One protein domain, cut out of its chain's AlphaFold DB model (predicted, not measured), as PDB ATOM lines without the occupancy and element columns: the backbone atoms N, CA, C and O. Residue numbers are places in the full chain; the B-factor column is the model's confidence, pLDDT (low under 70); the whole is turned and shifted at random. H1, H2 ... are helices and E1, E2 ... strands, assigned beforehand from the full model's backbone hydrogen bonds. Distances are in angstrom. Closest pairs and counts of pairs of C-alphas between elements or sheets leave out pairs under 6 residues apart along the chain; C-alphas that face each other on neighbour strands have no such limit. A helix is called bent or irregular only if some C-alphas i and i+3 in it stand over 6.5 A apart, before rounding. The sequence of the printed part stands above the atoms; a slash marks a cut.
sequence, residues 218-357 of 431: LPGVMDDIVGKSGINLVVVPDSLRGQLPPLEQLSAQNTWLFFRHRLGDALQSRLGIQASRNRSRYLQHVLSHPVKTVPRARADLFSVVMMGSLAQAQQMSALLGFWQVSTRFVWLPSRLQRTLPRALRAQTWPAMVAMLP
ATOM      1  N   LEU A 218     213.048 202.311 261.772       89.25
ATOM      2  CA  LEU A 218     213.948 201.171 261.627       89.25
ATOM      3  C   LEU A 218     215.409 201.516 261.973       89.25
ATOM      4  O   LEU A 218     215.986 200.738 262.723       89.25
ATOM      5  N   PRO A 219     216.001 202.648 261.534       86.88
ATOM      6  CA  PRO A 219     217.348 203.030 261.964       86.88
ATOM      7  C   PRO A 219     217.483 203.106 263.489       86.88
ATOM      8  O   PRO A 219     218.333 202.423 264.047       86.88
ATOM      9  N   GLY A 220     216.579 203.825 264.167       82.88
ATOM     10  CA  GLY A 220     216.595 203.943 265.630       82.88
ATOM     11  C   GLY A 220     216.424 202.596 266.335       82.88
ATOM     12  O   GLY A 220     217.126 202.307 267.292       82.88
ATOM     13  N   VAL A 221     215.568 201.709 265.813       84.88
ATOM     14  CA  VAL A 221     215.428 200.332 266.323       84.88
ATOM     15  C   VAL A 221     216.742 199.556 266.201       84.88
ATOM     16  O   VAL A 221     217.124 198.839 267.129       84.88
ATOM     17  N   MET A 222     217.418 199.670 265.056       85.38
ATOM     18  CA  MET A 222     218.685 198.981 264.822       85.38
ATOM     19  C   MET A 222     219.799 199.532 265.720       85.38
ATOM     20  O   MET A 222     220.598 198.753 266.232       85.38
ATOM     21  N   ASP A 223     219.824 200.843 265.948       82.44
ATOM     22  CA  ASP A 223     220.837 201.491 266.779       82.44
ATOM     23  C   ASP A 223     220.609 201.236 268.281       82.44
ATOM     24  O   ASP A 223     221.553 200.876 268.986       82.44
ATOM     25  N   ASP A 224     219.368 201.363 268.767       76.00
ATOM     26  CA  ASP A 224     219.052 201.351 270.204       76.00
ATOM     27  C   ASP A 224     218.802 199.943 270.786       76.00
ATOM     28  O   ASP A 224     219.064 199.712 271.964       76.00
ATOM     29  N   ILE A 225     218.247 198.996 270.013       71.94
ATOM     30  CA  ILE A 225     217.727 197.716 270.565       71.94
ATOM     31  C   ILE A 225     218.553 196.519 270.141       71.94
ATOM     32  O   ILE A 225     218.707 195.530 270.867       71.94
ATOM     33  N   VAL A 226     219.007 196.584 268.903       71.44
ATOM     34  CA  VAL A 226     219.707 195.495 268.252       71.44
ATOM     35  C   VAL A 226     221.206 195.577 268.527       71.44
ATOM     36  O   VAL A 226     221.883 194.554 268.500       71.44
ATOM     37  N   GLY A 227     221.714 196.762 268.869       67.94
ATOM     38  CA  GLY A 227     223.125 196.971 269.153       67.94
ATOM     39  C   GLY A 227     224.012 196.775 267.919       67.94
ATOM     40  O   GLY A 227     223.584 196.359 266.841       67.94
ATOM     41  N   LYS A 228     225.299 197.097 268.072       67.19
ATOM     42  CA  LYS A 228     226.292 197.019 266.984       67.19
ATOM     43  C   LYS A 228     226.976 195.653 266.867       67.19
ATOM     44  O   LYS A 228     227.907 195.523 266.076       67.19
ATOM     45  N   SER A 229     226.586 194.665 267.673       67.75
ATOM     46  CA  SER A 229     227.264 193.373 267.767       67.75
ATOM     47  C   SER A 229     226.353 192.214 267.353       67.75
ATOM     48  O   SER A 229     225.212 192.096 267.782       67.75
ATOM     49  N   GLY A 230     226.894 191.318 266.525       79.88
ATOM     50  CA  GLY A 230     226.217 190.091 266.101       79.88
ATOM     51  C   GLY A 230     225.423 190.218 264.800       79.88
ATOM     52  O   GLY A 230     225.339 191.275 264.179       79.88
ATOM     53  N   ILE A 231     224.882 189.085 264.342       83.38
ATOM     54  CA  ILE A 231     224.145 189.009 263.079       83.38
ATOM     55  C   ILE A 231     222.664 189.203 263.362       83.38
ATOM     56  O   ILE A 231     222.050 188.419 264.088       83.38
ATOM     57  N   ASN A 232     222.079 190.215 262.730       90.00
ATOM     58  CA  ASN A 232     220.662 190.530 262.872       90.00
ATOM     59  C   ASN A 232     219.905 190.109 261.627       90.00
ATOM     60  O   ASN A 232     220.332 190.390 260.505       90.00
ATOM     61  N   LEU A 233     218.774 189.437 261.810       92.94
ATOM     62  CA  LEU A 233     217.889 189.079 260.710       92.94
ATOM     63  C   LEU A 233     216.767 190.111 260.611       92.94
ATOM     64  O   LEU A 233     215.849 190.108 261.429       92.94
ATOM     65  N   VAL A 234     216.820 190.964 259.591       93.94
ATOM     66  CA  VAL A 234     215.776 191.959 259.320       93.94
ATOM     67  C   VAL A 234     214.796 191.393 258.298       93.94
ATOM     68  O   VAL A 234     215.148 191.149 257.143       93.94
ATOM     69  N   VAL A 235     213.559 191.158 258.725       95.56
ATOM     70  CA  VAL A 235     212.506 190.516 257.936       95.56
ATOM     71  C   VAL A 235     211.457 191.538 257.528       95.56
ATOM     72  O   VAL A 235     210.796 192.139 258.374       95.56
ATOM     73  N   VAL A 236     211.277 191.715 256.219       96.19
ATOM     74  CA  VAL A 236     210.401 192.751 255.660       96.19
ATOM     75  C   VAL A 236     209.561 192.180 254.509       96.19
ATOM     76  O   VAL A 236     210.104 191.549 253.603       96.19
ATOM     77  N   PRO A 237     208.233 192.390 254.484       95.94
ATOM     78  CA  PRO A 237     207.410 192.113 253.323       95.94
ATOM     79  C   PRO A 237     207.928 192.867 252.103       95.94
ATOM     80  O   PRO A 237     208.222 194.059 252.176       95.94
ATOM     81  N   ASP A 238     207.962 192.209 250.952       94.81
ATOM     82  CA  ASP A 238     208.476 192.793 249.710       94.81
ATOM     83  C   ASP A 238     207.694 194.063 249.303       94.81
ATOM     84  O   ASP A 238     208.249 195.008 248.750       94.81
ATOM     85  N   SER A 239     206.419 194.161 249.707       94.12
ATOM     86  CA  SER A 239     205.573 195.350 249.521       94.12
ATOM     87  C   SER A 239     206.060 196.609 250.252       94.12
ATOM     88  O   SER A 239     205.624 197.712 249.925       94.12
ATOM     89  N   LEU A 240     206.914 196.464 251.269       92.88
ATOM     90  CA  LEU A 240     207.477 197.583 252.032       92.88
ATOM     91  C   LEU A 240     208.888 197.947 251.575       92.88
ATOM     92  O   LEU A 240     209.412 198.963 252.019       92.88
ATOM     93  N   ARG A 241     209.500 197.168 250.673       91.56
ATOM     94  CA  ARG A 241     210.897 197.348 250.260       91.56
ATOM     95  C   ARG A 241     211.190 198.755 249.740       91.56
ATOM     96  O   ARG A 241     212.184 199.347 250.132       91.56
ATOM     97  N   GLY A 242     210.299 199.311 248.917       88.50
ATOM     98  CA  GLY A 242     210.433 200.676 248.387       88.50
ATOM     99  C   GLY A 242     210.126 201.795 249.391       88.50
ATOM    100  O   GLY A 242     210.239 202.964 249.048       88.50
ATOM    101  N   GLN A 243     209.698 201.454 250.608       89.31
ATOM    102  CA  GLN A 243     209.349 202.412 251.662       89.31
ATOM    103  C   GLN A 243     210.424 202.503 252.749       89.31
ATOM    104  O   GLN A 243     210.323 203.368 253.621       89.31
ATOM    105  N   LEU A 244     211.415 201.609 252.712       88.19
ATOM    106  CA  LEU A 244     212.521 201.597 253.659       88.19
ATOM    107  C   LEU A 244     213.460 202.788 253.420       88.19
ATOM    108  O   LEU A 244     213.591 203.247 252.280       88.19
ATOM    109  N   PRO A 245     214.138 203.276 254.472       83.56
ATOM    110  CA  PRO A 245     215.282 204.153 254.282       83.56
ATOM    111  C   PRO A 245     216.391 203.431 253.489       83.56
ATOM    112  O   PRO A 245     216.369 202.197 253.394       83.56
ATOM    113  N   PRO A 246     217.342 204.176 252.894       83.56
ATOM    114  CA  PRO A 246     218.455 203.591 252.149       83.56
ATOM    115  C   PRO A 246     219.147 202.497 252.970       83.56
ATOM    116  O   PRO A 246     219.593 202.744 254.091       83.56
ATOM    117  N   LEU A 247     219.200 201.274 252.433       79.25
ATOM    118  CA  LEU A 247     219.696 200.103 253.166       79.25
ATOM    119  C   LEU A 247     221.173 200.255 253.552       79.25
ATOM    120  O   LEU A 247     221.614 199.650 254.522       79.25
ATOM    121  N   GLU A 248     221.919 201.091 252.829       73.94
ATOM    122  CA  GLU A 248     223.312 201.426 253.118       73.94
ATOM    123  C   GLU A 248     223.479 202.109 254.484       73.94
ATOM    124  O   GLU A 248     224.535 201.989 255.101       73.94
ATOM    125  N   GLN A 249     222.440 202.797 254.975       71.19
ATOM    126  CA  GLN A 249     222.431 203.410 256.308       71.19
ATOM    127  C   GLN A 249     222.217 202.374 257.419       71.19
ATOM    128  O   GLN A 249     222.536 202.623 258.576       71.19
ATOM    129  N   LEU A 250     221.702 201.194 257.077       72.06
ATOM    130  CA  LEU A 250     221.292 200.160 258.018       72.06
ATOM    131  C   LEU A 250     222.326 199.026 258.032       72.06
ATOM    132  O   LEU A 250     222.006 197.919 257.615       72.06
ATOM    133  N   SER A 251     223.548 199.330 258.492       68.94
ATOM    134  CA  SER A 251     224.706 198.444 258.775       68.94
ATOM    135  C   SER A 251     224.914 197.194 257.892       68.94
ATOM    136  O   SER A 251     224.081 196.292 257.803       68.94
ATOM    137  N   ALA A 252     226.136 197.033 257.373       67.12
ATOM    138  CA  ALA A 252     226.557 195.854 256.602       67.12
ATOM    139  C   ALA A 252     226.425 194.508 257.350       67.12
ATOM    140  O   ALA A 252     226.441 193.453 256.720       67.12
ATOM    141  N   GLN A 253     226.286 194.520 258.679       76.88
ATOM    142  CA  GLN A 253     226.173 193.306 259.497       76.88
ATOM    143  C   GLN A 253     224.759 192.692 259.490       76.88
ATOM    144  O   GLN A 253     224.548 191.583 259.987       76.88
ATOM    145  N   ASN A 254     223.780 193.383 258.902       85.12
ATOM    146  CA  ASN A 254     222.391 192.939 258.875       85.12
ATOM    147  C   ASN A 254     222.121 191.969 257.716       85.12
ATOM    148  O   ASN A 254     222.384 192.251 256.547       85.12
ATOM    149  N   THR A 255     221.512 190.827 258.030       90.00
ATOM    150  CA  THR A 255     220.974 189.899 257.032       90.00
ATOM    151  C   THR A 255     219.541 190.290 256.695       90.00
ATOM    152  O   THR A 255     218.640 190.165 257.521       90.00
ATOM    153  N   TRP A 256     219.308 190.702 255.453       91.94
ATOM    154  CA  TRP A 256     217.983 191.086 254.976       91.94
ATOM    155  C   TRP A 256     217.203 189.895 254.411       91.94
ATOM    156  O   TRP A 256     217.690 189.140 253.560       91.94
ATOM    157  N   LEU A 257     215.955 189.751 254.849       94.12
ATOM    158  CA  LEU A 257     214.990 188.805 254.313       94.12
ATOM    159  C   LEU A 257     213.747 189.542 253.817       94.12
ATOM    160  O   LEU A 257     212.863 189.902 254.594       94.12
ATOM    161  N   PHE A 258     213.666 189.694 252.497       94.69
ATOM    162  CA  PHE A 258     212.455 190.141 251.823       94.69
ATOM    163  C   PHE A 258     211.588 188.942 251.448       94.69
ATOM    164  O   PHE A 258     212.099 187.947 250.929       94.69
ATOM    165  N   PHE A 259     210.283 189.019 251.708       94.88
ATOM    166  CA  PHE A 259     209.357 187.935 251.377       94.88
ATOM    167  C   PHE A 259     208.063 188.461 250.752       94.88
ATOM    168  O   PHE A 259     207.471 189.430 251.222       94.88
ATOM    169  N   ARG A 260     207.598 187.790 249.695       91.88
ATOM    170  CA  ARG A 260     206.311 188.089 249.045       91.88
ATOM    171  C   ARG A 260     205.203 187.161 249.539       91.88
ATOM    172  O   ARG A 260     204.109 187.605 249.868       91.88
ATOM    173  N   HIS A 261     205.525 185.872 249.638       87.81
ATOM    174  CA  HIS A 261     204.641 184.801 250.093       87.81
ATOM    175  C   HIS A 261     205.434 183.807 250.951       87.81
ATOM    176  O   HIS A 261     206.656 183.747 250.848       87.81
ATOM    177  N   ARG A 262     204.730 183.021 251.779       90.31
ATOM    178  CA  ARG A 262     205.291 181.917 252.585       90.31
ATOM    179  C   ARG A 262     206.485 182.319 253.459       90.31
ATOM    180  O   ARG A 262     207.601 181.833 253.288       90.31
ATOM    181  N   LEU A 263     206.215 183.155 254.463       93.44
ATOM    182  CA  LEU A 263     207.190 183.566 255.481       93.44
ATOM    183  C   LEU A 263     207.998 182.384 256.052       93.44
ATOM    184  O   LEU A 263     209.206 182.499 256.233       93.44
ATOM    185  N   GLY A 264     207.349 181.237 256.278       94.12
ATOM    186  CA  GLY A 264     207.992 180.042 256.826       94.12
ATOM    187  C   GLY A 264     209.109 179.456 255.960       94.12
ATOM    188  O   GLY A 264     210.127 179.042 256.510       94.12
ATOM    189  N   ASP A 265     208.959 179.447 254.634       92.75
ATOM    190  CA  ASP A 265     209.969 178.889 253.723       92.75
ATOM    191  C   ASP A 265     211.180 179.829 253.634       92.75
ATOM    192  O   ASP A 265     212.332 179.415 253.786       92.75
ATOM    193  N   ALA A 266     210.897 181.126 253.476       93.31
ATOM    194  CA  ALA A 266     211.889 182.195 253.478       93.31
ATOM    195  C   ALA A 266     212.719 182.195 254.775       93.31
ATOM    196  O   ALA A 266     213.953 182.243 254.740       93.31
ATOM    197  N   LEU A 267     212.043 182.070 255.919       94.62
ATOM    198  CA  LEU A 267     212.681 182.008 257.227       94.62
ATOM    199  C   LEU A 267     213.515 180.733 257.391       94.62
ATOM    200  O   LEU A 267     214.670 180.824 257.792       94.62
ATOM    201  N   GLN A 268     212.990 179.554 257.034       94.00
ATOM    202  CA  GLN A 268     213.735 178.287 257.116       94.00
ATOM    203  C   GLN A 268     215.053 178.333 256.339       94.00
ATOM    204  O   GLN A 268     216.078 177.851 256.828       94.00
ATOM    205  N   SER A 269     215.034 178.923 255.141       91.50
ATOM    206  CA  SER A 269     216.238 179.102 254.330       91.50
ATOM    207  C   SER A 269     217.260 179.992 255.039       91.50
ATOM    208  O   SER A 269     218.439 179.649 255.105       91.50
ATOM    209  N   ARG A 270     216.820 181.117 255.620       93.75
ATOM    210  CA  ARG A 270     217.709 182.071 256.309       93.75
ATOM    211  C   ARG A 270     218.227 181.574 257.655       93.75
ATOM    212  O   ARG A 270     219.375 181.850 257.993       93.75
ATOM    213  N   LEU A 271     217.432 180.790 258.376       93.50
ATOM    214  CA  LEU A 271     217.829 180.123 259.617       93.50
ATOM    215  C   LEU A 271     218.749 178.912 259.384       93.50
ATOM    216  O   LEU A 271     219.174 178.286 260.351       93.50
ATOM    217  N   GLY A 272     219.046 178.546 258.130       93.50
ATOM    218  CA  GLY A 272     219.908 177.403 257.809       93.50
ATOM    219  C   GLY A 272     219.265 176.035 258.072       93.50
ATOM    220  O   GLY A 272     219.955 175.012 258.038       93.50
ATOM    221  N   ILE A 273     217.945 175.983 258.282       94.38
ATOM    222  CA  ILE A 273     217.203 174.741 258.557       94.38
ATOM    223  C   ILE A 273     217.325 173.770 257.387       94.38
ATOM    224  O   ILE A 273     217.570 172.578 257.585       94.38
ATOM    225  N   GLN A 274     217.214 174.273 256.155       92.62
ATOM    226  CA  GLN A 274     217.341 173.427 254.971       92.62
ATOM    227  C   GLN A 274     218.756 172.850 254.834       92.62
ATOM    228  O   GLN A 274     218.909 171.672 254.519       92.62
ATOM    229  N   ALA A 275     219.790 173.634 255.151       92.62
ATOM    230  CA  ALA A 275     221.170 173.155 255.171       92.62
ATOM    231  C   ALA A 275     221.388 172.089 256.260       92.62
ATOM    232  O   ALA A 275     222.071 171.093 256.028       92.62
ATOM    233  N   SER A 276     220.779 172.248 257.440       94.50
ATOM    234  CA  SER A 276     220.793 171.225 258.496       94.50
ATOM    235  C   SER A 276     220.116 169.923 258.044       94.50
ATOM    236  O   SER A 276     220.695 168.847 258.197       94.50
ATOM    237  N   ARG A 277     218.946 170.010 257.397       94.25
ATOM    238  CA  ARG A 277     218.240 168.850 256.826       94.25
ATOM    239  C   ARG A 277     219.043 168.158 255.727       94.25
ATOM    240  O   ARG A 277     219.118 166.934 255.719       94.25
ATOM    241  N   ASN A 278     219.657 168.919 254.825       94.25
ATOM    242  CA  ASN A 278     220.481 168.367 253.750       94.25
ATOM    243  C   ASN A 278     221.694 167.613 254.313       94.25
ATOM    244  O   ASN A 278     221.969 166.503 253.868       94.25
ATOM    245  N   ARG A 279     222.358 168.159 255.344       94.88
ATOM    246  CA  ARG A 279     223.440 167.458 256.054       94.88
ATOM    247  C   ARG A 279     222.964 166.161 256.706       94.88
ATOM    248  O   ARG A 279     223.646 165.154 256.593       94.88
ATOM    249  N   SER A 280     221.790 166.167 257.337       94.69
ATOM    250  CA  SER A 280     221.197 164.949 257.908       94.69
ATOM    251  C   SER A 280     220.944 163.878 256.840       94.69
ATOM    252  O   SER A 280     221.391 162.747 256.998       94.69
ATOM    253  N   ARG A 281     220.322 164.242 255.708       95.06
ATOM    254  CA  ARG A 281     220.094 163.310 254.587       95.06
ATOM    255  C   ARG A 281     221.399 162.760 254.021       95.06
ATOM    256  O   ARG A 281     221.484 161.570 253.746       95.06
ATOM    257  N   TYR A 282     222.410 163.616 253.873       96.62
ATOM    258  CA  TYR A 282     223.738 163.195 253.437       96.62
ATOM    259  C   TYR A 282     224.345 162.173 254.408       96.62
ATOM    260  O   TYR A 282     224.791 161.116 253.977       96.62
ATOM    261  N   LEU A 283     224.289 162.433 255.718       96.31
ATOM    262  CA  LEU A 283     224.777 161.495 256.733       96.31
ATOM    263  C   LEU A 283     224.008 160.168 256.720       96.31
ATOM    264  O   LEU A 283     224.629 159.116 256.804       96.31
ATOM    265  N   GLN A 284     222.682 160.201 256.574       96.44
ATOM    266  CA  GLN A 284     221.865 158.989 256.438       96.44
ATOM    267  C   GLN A 284     222.272 158.168 255.212       96.44
ATOM    268  O   GLN A 284     222.379 156.947 255.301       96.44
ATOM    269  N   HIS A 285     222.532 158.838 254.087       97.00
ATOM    270  CA  HIS A 285     222.979 158.186 252.862       97.00
ATOM    271  C   HIS A 285     224.360 157.539 253.033       97.00
ATOM    272  O   HIS A 285     224.521 156.365 252.720       97.00
ATOM    273  N   VAL A 286     225.329 158.266 253.598       97.62
ATOM    274  CA  VAL A 286     226.697 157.764 253.816       97.62
ATOM    275  C   VAL A 286     226.729 156.606 254.816       97.62
ATOM    276  O   VAL A 286     227.424 155.621 254.592       97.62
ATOM    277  N   LEU A 287     225.968 156.694 255.909       96.94
ATOM    278  CA  LEU A 287     225.950 155.661 256.947       96.94
ATOM    279  C   LEU A 287     225.090 154.448 256.571       96.94
ATOM    280  O   LEU A 287     225.177 153.427 257.248       96.94
ATOM    281  N   SER A 288     224.241 154.553 255.540       96.56
ATOM    282  CA  SER A 288     223.250 153.531 255.161       96.56
ATOM    283  C   SER A 288     222.338 153.086 256.318       96.56
ATOM    284  O   SER A 288     221.818 151.975 256.324       96.56
ATOM    285  N   HIS A 289     222.135 153.960 257.309       94.88
ATOM    286  CA  HIS A 289     221.304 153.717 258.488       94.88
ATOM    287  C   HIS A 289     220.421 154.941 258.780       94.88
ATOM    288  O   HIS A 289     220.843 156.083 258.559       94.88
ATOM    289  N   PRO A 290     219.200 154.745 259.309       93.12
ATOM    290  CA  PRO A 290     218.331 155.852 259.681       93.12
ATOM    291  C   PRO A 290     218.896 156.599 260.898       93.12
ATOM    292  O   PRO A 290     218.901 156.094 262.019       93.12
ATOM    293  N   VAL A 291     219.336 157.840 260.689       94.62
ATOM    294  CA  VAL A 291     219.790 158.739 261.759       94.62
ATOM    295  C   VAL A 291     218.620 159.604 262.222       94.62
ATOM    296  O   VAL A 291     218.031 160.334 261.422       94.62
ATOM    297  N   LYS A 292     218.295 159.572 263.518       94.75
ATOM    298  CA  LYS A 292     217.348 160.523 264.119       94.75
ATOM    299  C   LYS A 292     218.051 161.866 264.311       94.75
ATOM    300  O   LYS A 292     218.985 161.968 265.098       94.75
ATOM    301  N   THR A 293     217.601 162.896 263.601       92.94
ATOM    302  CA  THR A 293     218.169 164.249 263.698       92.94
ATOM    303  C   THR A 293     217.088 165.283 263.956       92.94
ATOM    304  O   THR A 293     216.024 165.216 263.343       92.94
ATOM    305  N   VAL A 294     217.403 166.294 264.763       90.38
ATOM    306  CA  VAL A 294     216.582 167.500 264.914       90.38
ATOM    307  C   VAL A 294     217.236 168.626 264.104       90.38
ATOM    308  O   VAL A 294     218.438 168.853 264.267       90.38
ATOM    309  N   PRO A 295     216.509 169.316 263.205       90.12
ATOM    310  CA  PRO A 295     217.062 170.454 262.482       90.12
ATOM    311  C   PRO A 295     217.493 171.557 263.450       90.12
ATOM    312  O   PRO A 295     216.717 171.963 264.310       90.12
ATOM    313  N   ARG A 296     218.719 172.057 263.290       90.81
ATOM    314  CA  ARG A 296     219.272 173.121 264.135       90.81
ATOM    315  C   ARG A 296     219.224 174.454 263.396       90.81
ATOM    316  O   ARG A 296     219.783 174.563 262.302       90.81
ATOM    317  N   ALA A 297     218.577 175.449 264.001       92.12
ATOM    318  CA  ALA A 297     218.616 176.829 263.536       92.12
ATOM    319  C   ALA A 297     219.975 177.484 263.825       92.12
ATOM    320  O   ALA A 297     220.730 177.043 264.697       92.12
ATOM    321  N   ARG A 298     220.274 178.557 263.095       89.44
ATOM    322  CA  ARG A 298     221.394 179.458 263.382       89.44
ATOM    323  C   ARG A 298     221.334 179.974 264.823       89.44
ATOM    324  O   ARG A 298     220.339 180.570 265.223       89.44
ATOM    325  N   ALA A 299     222.405 179.729 265.577       87.12
ATOM    326  CA  ALA A 299     222.564 180.172 266.965       87.12
ATOM    327  C   ALA A 299     223.364 181.482 267.082       87.12
ATOM    328  O   ALA A 299     223.480 182.040 268.162       87.12
ATOM    329  N   ASP A 300     223.917 181.958 265.969       89.75
ATOM    330  CA  ASP A 300     224.694 183.193 265.845       89.75
ATOM    331  C   ASP A 300     223.819 184.433 265.579       89.75
ATOM    332  O   ASP A 300     224.339 185.524 265.349       89.75
ATOM    333  N   LEU A 301     222.491 184.269 265.591       89.69
ATOM    334  CA  LEU A 301     221.547 185.375 265.458       89.69
ATOM    335  C   LEU A 301     221.383 186.096 266.793       89.69
ATOM    336  O   LEU A 301     220.855 185.529 267.753       89.69
ATOM    337  N   PHE A 302     221.779 187.365 266.821       90.50
ATOM    338  CA  PHE A 302     221.611 188.214 267.996       90.50
ATOM    339  C   PHE A 302     220.159 188.670 268.156       90.50
ATOM    340  O   PHE A 302     219.592 188.596 269.248       90.50
ATOM    341  N   SER A 303     219.536 189.077 267.048       91.38
ATOM    342  CA  SER A 303     218.133 189.479 267.024       91.38
ATOM    343  C   SER A 303     217.444 189.153 265.697       91.38
ATOM    344  O   SER A 303     218.071 188.998 264.641       91.38
ATOM    345  N   VAL A 304     216.116 189.081 265.752       93.50
ATOM    346  CA  VAL A 304     215.231 189.080 264.587       93.50
ATOM    347  C   VAL A 304     214.369 190.330 264.667       93.50
ATOM    348  O   VAL A 304     213.537 190.450 265.562       93.50
ATOM    349  N   VAL A 305     214.539 191.244 263.717       94.25
ATOM    350  CA  VAL A 305     213.703 192.441 263.588       94.25
ATOM    351  C   VAL A 305     212.719 192.215 262.461       94.25
ATOM    352  O   VAL A 305     213.114 191.975 261.326       94.25
ATOM    353  N   MET A 306     211.429 192.306 262.745       95.12
ATOM    354  CA  MET A 306     210.391 192.151 261.742       95.12
ATOM    355  C   MET A 306     209.598 193.430 261.570       95.12
ATOM    356  O   MET A 306     208.962 193.908 262.504       95.12
ATOM    357  N   MET A 307     209.542 193.908 260.332       95.38
ATOM    358  CA  MET A 307     208.574 194.912 259.924       95.38
ATOM    359  C   MET A 307     207.383 194.214 259.284       95.38
ATOM    360  O   MET A 307     207.562 193.488 258.317       95.38
ATOM    361  N   GLY A 308     206.161 194.401 259.776       94.69
ATOM    362  CA  GLY A 308     205.022 193.680 259.202       94.69
ATOM    363  C   GLY A 308     203.704 193.891 259.925       94.69
ATOM    364  O   GLY A 308     203.622 194.636 260.904       94.69
ATOM    365  N   SER A 309     202.656 193.228 259.442       93.06
ATOM    366  CA  SER A 309     201.381 193.208 260.153       93.06
ATOM    367  C   SER A 309     201.489 192.383 261.438       93.06
ATOM    368  O   SER A 309     202.351 191.512 261.565       93.06
ATOM    369  N   LEU A 310     200.570 192.613 262.373       90.56
ATOM    370  CA  LEU A 310     200.509 191.845 263.613       90.56
ATOM    371  C   LEU A 310     200.389 190.333 263.372       90.56
ATOM    372  O   LEU A 310     201.087 189.553 264.005       90.56
ATOM    373  N   ALA A 311     199.553 189.920 262.415       90.44
ATOM    374  CA  ALA A 311     199.385 188.507 262.073       90.44
ATOM    375  C   ALA A 311     200.693 187.874 261.571       90.44
ATOM    376  O   ALA A 311     201.007 186.730 261.896       90.44
ATOM    377  N   GLN A 312     201.489 188.628 260.809       93.56
ATOM    378  CA  GLN A 312     202.796 188.163 260.354       93.56
ATOM    379  C   GLN A 312     203.796 188.080 261.518       93.56
ATOM    380  O   GLN A 312     204.564 187.124 261.576       93.56
ATOM    381  N   ALA A 313     203.757 189.026 262.462       92.38
ATOM    382  CA  ALA A 313     204.579 188.986 263.671       92.38
ATOM    383  C   ALA A 313     204.231 187.794 264.574       92.38
ATOM    384  O   ALA A 313     205.125 187.098 265.048       92.38
ATOM    385  N   GLN A 314     202.941 187.490 264.734       90.00
ATOM    386  CA  GLN A 314     202.465 186.289 265.428       90.00
ATOM    387  C   GLN A 314     202.968 185.014 264.753       90.00
ATOM    388  O   GLN A 314     203.498 184.123 265.414       90.00
ATOM    389  N   GLN A 315     202.843 184.941 263.426       92.31
ATOM    390  CA  GLN A 315     203.350 183.812 262.655       92.31
ATOM    391  C   GLN A 315     204.868 183.663 262.818       92.31
ATOM    392  O   GLN A 315     205.352 182.549 263.001       92.31
ATOM    393  N   MET A 316     205.617 184.768 262.777       93.62
ATOM    394  CA  MET A 316     207.061 184.769 263.004       93.62
ATOM    395  C   MET A 316     207.409 184.257 264.400       93.62
ATOM    396  O   MET A 316     208.209 183.337 264.512       93.62
ATOM    397  N   SER A 317     206.779 184.792 265.447       92.25
ATOM    398  CA  SER A 317     207.002 184.358 266.831       92.25
ATOM    399  C   SER A 317     206.750 182.854 266.994       92.25
ATOM    400  O   SER A 317     207.603 182.139 267.521       92.25
ATOM    401  N   ALA A 318     205.644 182.341 266.442       91.50
ATOM    402  CA  ALA A 318     205.337 180.912 266.457       91.50
ATOM    403  C   ALA A 318     206.389 180.074 265.707       91.50
ATOM    404  O   ALA A 318     206.789 179.015 266.187       91.50
ATOM    405  N   LEU A 319     206.868 180.548 264.552       93.19
ATOM    406  CA  LEU A 319     207.919 179.872 263.788       93.19
ATOM    407  C   LEU A 319     209.263 179.874 264.526       93.19
ATOM    408  O   LEU A 319     209.935 178.847 264.547       93.19
ATOM    409  N   LEU A 320     209.658 180.993 265.137       92.94
ATOM    410  CA  LEU A 320     210.882 181.083 265.937       92.94
ATOM    411  C   LEU A 320     210.820 180.130 267.136       92.94
ATOM    412  O   LEU A 320     211.777 179.394 267.371       92.94
ATOM    413  N   GLY A 321     209.673 180.065 267.821       91.38
ATOM    414  CA  GLY A 321     209.430 179.106 268.901       91.38
ATOM    415  C   GLY A 321     209.476 177.650 268.427       91.38
ATOM    416  O   GLY A 321     210.143 176.824 269.047       91.38
ATOM    417  N   PHE A 322     208.844 177.339 267.289       92.12
ATOM    418  CA  PHE A 322     208.876 176.002 266.684       92.12
ATOM    419  C   PHE A 322     210.306 175.544 266.353       92.12
ATOM    420  O   PHE A 322     210.659 174.391 266.594       92.12
ATOM    421  N   TRP A 323     211.145 176.451 265.844       92.06
ATOM    422  CA  TRP A 323     212.555 176.182 265.542       92.06
ATOM    423  C   TRP A 323     213.499 176.360 266.739       92.06
ATOM    424  O   TRP A 323     214.712 176.252 266.559       92.06
ATOM    425  N   GLN A 324     212.960 176.617 267.937       91.50
ATOM    426  CA  GLN A 324     213.713 176.825 269.179       91.50
ATOM    427  C   GLN A 324     214.788 177.921 269.057       91.50
ATOM    428  O   GLN A 324     215.874 177.818 269.627       91.50
ATOM    429  N   VAL A 325     214.502 178.978 268.293       91.00
ATOM    430  CA  VAL A 325     215.399 180.129 268.155       91.00
ATOM    431  C   VAL A 325     215.231 181.021 269.383       91.00
ATOM    432  O   VAL A 325     214.243 181.738 269.503       91.00
ATOM    433  N   SER A 326     216.204 180.997 270.291       87.50
ATOM    434  CA  SER A 326     216.188 181.748 271.557       87.50
ATOM    435  C   SER A 326     216.680 183.198 271.424       87.50
ATOM    436  O   SER A 326     217.327 183.720 272.326       87.50
ATOM    437  N   THR A 327     216.438 183.830 270.277       88.88
ATOM    438  CA  THR A 327     216.917 185.185 269.968       88.88
ATOM    439  C   THR A 327     215.873 186.241 270.328       88.88
ATOM    440  O   THR A 327     214.683 185.931 270.446       88.88
ATOM    441  N   ARG A 328     216.291 187.502 270.477       88.94
ATOM    442  CA  ARG A 328     215.364 188.614 270.721       88.94
ATOM    443  C   ARG A 328     214.518 188.855 269.472       88.94
ATOM    444  O   ARG A 328     215.066 189.046 268.387       88.94
ATOM    445  N   PHE A 329     213.194 188.877 269.616       92.31
ATOM    446  CA  PHE A 329     212.288 189.159 268.507       92.31
ATOM    447  C   PHE A 329     211.713 190.570 268.638       92.31
ATOM    448  O   PHE A 329     210.912 190.838 269.525       92.31
ATOM    449  N   VAL A 330     212.111 191.481 267.755       92.50
ATOM    450  CA  VAL A 330     211.612 192.860 267.728       92.50
ATOM    451  C   VAL A 330     210.599 192.997 266.602       92.50
ATOM    452  O   VAL A 330     210.901 192.712 265.445       92.50
ATOM    453  N   TRP A 331     209.396 193.456 266.918       93.69
ATOM    454  CA  TRP A 331     208.353 193.735 265.942       93.69
ATOM    455  C   TRP A 331     208.125 195.237 265.794       93.69
ATOM    456  O   TRP A 331     207.840 195.949 266.756       93.69
ATOM    457  N   LEU A 332     208.194 195.693 264.548       93.12
ATOM    458  CA  LEU A 332     207.854 197.035 264.110       93.12
ATOM    459  C   LEU A 332     206.613 196.942 263.203       93.12
ATOM    460  O   LEU A 332     206.652 196.290 262.151       93.12
ATOM    461  N   PRO A 333     205.473 197.540 263.575       92.50
ATOM    462  CA  PRO A 333     204.262 197.421 262.776       92.50
ATOM    463  C   PRO A 333     204.462 198.055 261.398       92.50
ATOM    464  O   PRO A 333     204.972 199.154 261.283       92.50
ATOM    465  N   SER A 334     203.996 197.424 260.322       91.12
ATOM    466  CA  SER A 334     204.045 198.043 258.984       91.12
ATOM    467  C   SER A 334     203.128 199.265 258.853       91.12
ATOM    468  O   SER A 334     203.295 200.087 257.952       91.12
ATOM    469  N   ARG A 335     202.105 199.335 259.709       89.19
ATOM    470  CA  ARG A 335     201.128 200.419 259.827       89.19
ATOM    471  C   ARG A 335     200.727 200.523 261.286       89.19
ATOM    472  O   ARG A 335     200.466 199.489 261.901       89.19
ATOM    473  N   LEU A 336     200.628 201.739 261.805       83.56
ATOM    474  CA  LEU A 336     200.062 201.945 263.129       83.56
ATOM    475  C   LEU A 336     198.607 201.452 263.128       83.56
ATOM    476  O   LEU A 336     197.811 201.829 262.265       83.56
ATOM    477  N   GLN A 337     198.296 200.518 264.022       75.38
ATOM    478  CA  GLN A 337     196.979 199.889 264.071       75.38
ATOM    479  C   GLN A 337     196.028 200.745 264.893       75.38
ATOM    480  O   GLN A 337     196.385 201.167 265.988       75.38
ATOM    481  N   ARG A 338     194.802 200.940 264.383       73.75
ATOM    482  CA  ARG A 338     193.770 201.720 265.080       73.75
ATOM    483  C   ARG A 338     193.450 201.162 266.463       73.75
ATOM    484  O   ARG A 338     193.248 201.899 267.414       73.75
ATOM    485  N   THR A 339     193.415 199.846 266.569       70.56
ATOM    486  CA  THR A 339     193.259 199.151 267.835       70.56
ATOM    487  C   THR A 339     194.313 198.067 267.888       70.56
ATOM    488  O   THR A 339     194.423 197.247 266.976       70.56
ATOM    489  N   LEU A 340     195.107 198.057 268.956       72.38
ATOM    490  CA  LEU A 340     195.850 196.855 269.298       72.38
ATOM    491  C   LEU A 340     194.812 195.835 269.769       72.38
ATOM    492  O   LEU A 340     194.087 196.127 270.729       72.38
ATOM    493  N   PRO A 341     194.674 194.672 269.105       68.00
ATOM    494  CA  PRO A 341     193.701 193.678 269.522       68.00
ATOM    495  C   PRO A 341     193.881 193.368 271.004       68.00
ATOM    496  O   PRO A 341     195.012 193.232 271.467       68.00
ATOM    497  N   ARG A 342     192.788 193.182 271.755       66.00
ATOM    498  CA  ARG A 342     192.871 192.718 273.157       66.00
ATOM    499  C   ARG A 342     193.757 191.472 273.292       66.00
ATOM    500  O   ARG A 342     194.409 191.303 274.312       66.00
ATOM    501  N   ALA A 343     193.846 190.658 272.239       60.06
ATOM    502  CA  ALA A 343     194.757 189.522 272.140       60.06
ATOM    503  C   ALA A 343     196.244 189.877 272.359       60.06
ATOM    504  O   ALA A 343     196.935 189.099 273.004       60.06
ATOM    505  N   LEU A 344     196.726 191.047 271.911       65.81
ATOM    506  CA  LEU A 344     198.083 191.537 272.219       65.81
ATOM    507  C   LEU A 344     198.276 191.846 273.710       65.81
ATOM    508  O   LEU A 344     199.388 191.764 274.220       65.81
ATOM    509  N   ARG A 345     197.197 192.216 274.410       64.12
ATOM    510  CA  ARG A 345     197.216 192.469 275.859       64.12
ATOM    511  C   ARG A 345     197.095 191.175 276.673       64.12
ATOM    512  O   ARG A 345     197.503 191.155 277.824       64.12
ATOM    513  N   ALA A 346     196.504 190.126 276.096       59.75
ATOM    514  CA  ALA A 346     196.117 188.909 276.814       59.75
ATOM    515  C   ALA A 346     197.030 187.696 276.563       59.75
ATOM    516  O   ALA A 346     197.031 186.770 277.371       59.75
ATOM    517  N   GLN A 347     197.772 187.651 275.452       59.31
ATOM    518  CA  GLN A 347     198.653 186.524 275.154       59.31
ATOM    519  C   GLN A 347     200.092 186.798 275.598       59.31
ATOM    520  O   GLN A 347     200.736 187.739 275.143       59.31
ATOM    521  N   THR A 348     200.622 185.886 276.409       58.41
ATOM    522  CA  THR A 348     202.046 185.786 276.728       58.41
ATOM    523  C   THR A 348     202.812 185.372 275.475       58.41
ATOM    524  O   THR A 348     202.880 184.184 275.155       58.41
ATOM    525  N   TRP A 349     203.356 186.328 274.727       65.94
ATOM    526  CA  TRP A 349     204.264 186.024 273.619       65.94
ATOM    527  C   TRP A 349     205.680 186.004 274.172       65.94
ATOM    528  O   TRP A 349     206.171 187.051 274.598       65.94
ATOM    529  N   PRO A 350     206.347 184.839 274.219       61.84
ATOM    530  CA  PRO A 350     207.696 184.782 274.749       61.84
ATOM    531  C   PRO A 350     208.612 185.670 273.898       61.84
ATOM    532  O   PRO A 350     208.739 185.459 272.693       61.84
ATOM    533  N   ALA A 351     209.237 186.658 274.543       74.38
ATOM    534  CA  ALA A 351     210.341 187.461 274.016       74.38
ATOM    535  C   ALA A 351     210.060 188.348 272.779       74.38
ATOM    536  O   ALA A 351     211.013 188.732 272.094       74.38
ATOM    537  N   MET A 352     208.799 188.717 272.498       86.38
ATOM    538  CA  MET A 352     208.512 189.770 271.511       86.38
ATOM    539  C   MET A 352     208.597 191.166 272.147       86.38
ATOM    540  O   MET A 352     207.859 191.474 273.081       86.38
ATOM    541  N   VAL A 353     209.435 192.030 271.582       87.75
ATOM    542  CA  VAL A 353     209.500 193.469 271.871       87.75
ATOM    543  C   VAL A 353     208.717 194.208 270.793       87.75
ATOM    544  O   VAL A 353     209.041 194.090 269.613       87.75
ATOM    545  N   ALA A 354     207.682 194.956 271.169       88.38
ATOM    546  CA  ALA A 354     206.897 195.740 270.220       88.38
ATOM    547  C   ALA A 354     207.368 197.199 270.212       88.38
ATOM    548  O   ALA A 354     207.416 197.850 271.256       88.38
ATOM    549  N   MET A 355     207.667 197.723 269.024       89.00
ATOM    550  CA  MET A 355     208.046 199.122 268.819       89.00
ATOM    551  C   MET A 355     206.815 199.941 268.475       89.00
ATOM    552  O   MET A 355     206.388 200.000 267.319       89.00
ATOM    553  N   LEU A 356     206.211 200.531 269.503       87.44
ATOM    554  CA  LEU A 356     204.946 201.244 269.398       87.44
ATOM    555  C   LEU A 356     205.041 202.610 270.083       87.44
ATOM    556  O   LEU A 356     205.658 202.718 271.142       87.44
ATOM    557  N   PRO A 357     204.412 203.653 269.517       87.75
ATOM    558  CA  PRO A 357     204.323 204.937 270.193       87.75
ATOM    559  C   PRO A 357     203.614 204.803 271.555       87.75
ATOM    560  O   PRO A 357     202.599 204.101 271.634       87.75
TER     561      PRO A 357
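AT A GLANCE: This is residues 218 to 357 of the 431 residues of an uncharacterized protein of Sulfurivirga caldicuralii (UniProt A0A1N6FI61). A strongly twisted wall of five parallel strands has two helices, H3 and H5, over one face, and a long arm reaches away from this body: H4 goes out and the chain comes back along residues 288 to 300. Two short helices, H1 and H2, graze the sheet, and the small helix H6 sits out in a loop between E4 and E5, off the sheet. The printed part has 140 residues with six named helices and five named strands, in the order H1 E1 H2 E2 H3 H4 E3 H5 E4 H6 E5; its class is mixed, helices and strands. The sheet runs E2 E1 E3 E4 E5, all parallel. The whole is compact, with a radius of gyration of the C-alphas of 16.7 A, yet only just elongated, its C-alphas spanning 57 by 38 by 27 A.

IN THESE COORDINATES: Find C-alpha 218 at (213.948, 201.171, 261.627), where H1, residues 218 to 224, begins. E1 follows as residues 231 to 237, 19.6 A long, and H2 as residues 238 to 243. H2 is irregular: its C-alphas 239 and 242 are 7.3 A apart. E2 takes residues 254 to 259 over 15.8 A, and H3 residues 263 to 270. Look next for C-alpha 273 at (217.203, 174.741, 258.557); from there H4, residues 273 to 287, runs 21.1 A. E3 is residues 301 to 308, 19.5 A; H5 is residues 310 to 322, 18.2 A; E4 is residues 328 to 333, 16.2 A. H6, residues 342 to 346, comes before E5, residues 352 to 355, which ends at C-alpha 355, (208.046, 199.122, 268.819).

HOW THE PARTS SIT: Begin with the sheet, whose edge strands are E2 and E5. E2 and E1 are parallel at 23 degrees, with N 257 and O 234 at 2.8 A. Between E1 and E3, at 14 degrees, find N 235 and O 305 at 2.8 A. Between E3 and E4, at 16 degrees, N 306 and O 330 are 2.8 A apart, and between E4 and E5, at 38 degrees, N 353 and O 329 are 2.8 A apart. H3 and H5 lie on the same face, making two layers, helices on one face of a sheet. H5 lies over E3 and E4 at a height over the sheet of 9.5 A and runs along the strands, at 11 degrees to E4 on the local plane; its closest C-alphas to E4 are those of Ala 313 and Trp 331, 6.5 A. H3, at a height of 9.4 A, lies over E2 and runs slantwise to the strands, at 34 degrees to E2 on the local plane. H3 and H5 only just touch, with 3 pairs of C-alphas within 8 A, through residues 316 to 319 of H5 alone; the closest are Gly 264 and Leu 319, 7.0 A. H1 only grazes the sheet with residues 218 to 222, and H2 with residues 238 to 241. H4 is not on the sheet; it is close to H3 but not clearly touching, the C-alphas of Gln 268 and Gln 274 being 6.4 A apart, at a steep tilt of 61 degrees. H6 is not on the sheet and is apart from H5. E1, H2, E2, then E3, H5, E4, and E4, H6, E5 are strand-helix-strand units, two parallel neighbour strands with a helix between them along the chain; E2, H3 H4, E3 is a split unit with E1 between its strands. Each of these crossovers is right-handed. In H1, H3, H4, H5 and H6 every O i to N i+4 pair is within hydrogen-bond range; in H2 it is 0 of 2, beside 2 of 3 O i to N i+3 pairs.

THE WHOLE: The two C-alphas farthest apart, those of Ser 288 and Arg 338, are 57.4 A from each other. The printed part has no cut. The link from H4 to E3, residues 288 to 300, is long. Mean pLDDT of the printed part is 87.0; it is under 70 at residues 227 to 229, 251 to 252 and 341 to 350.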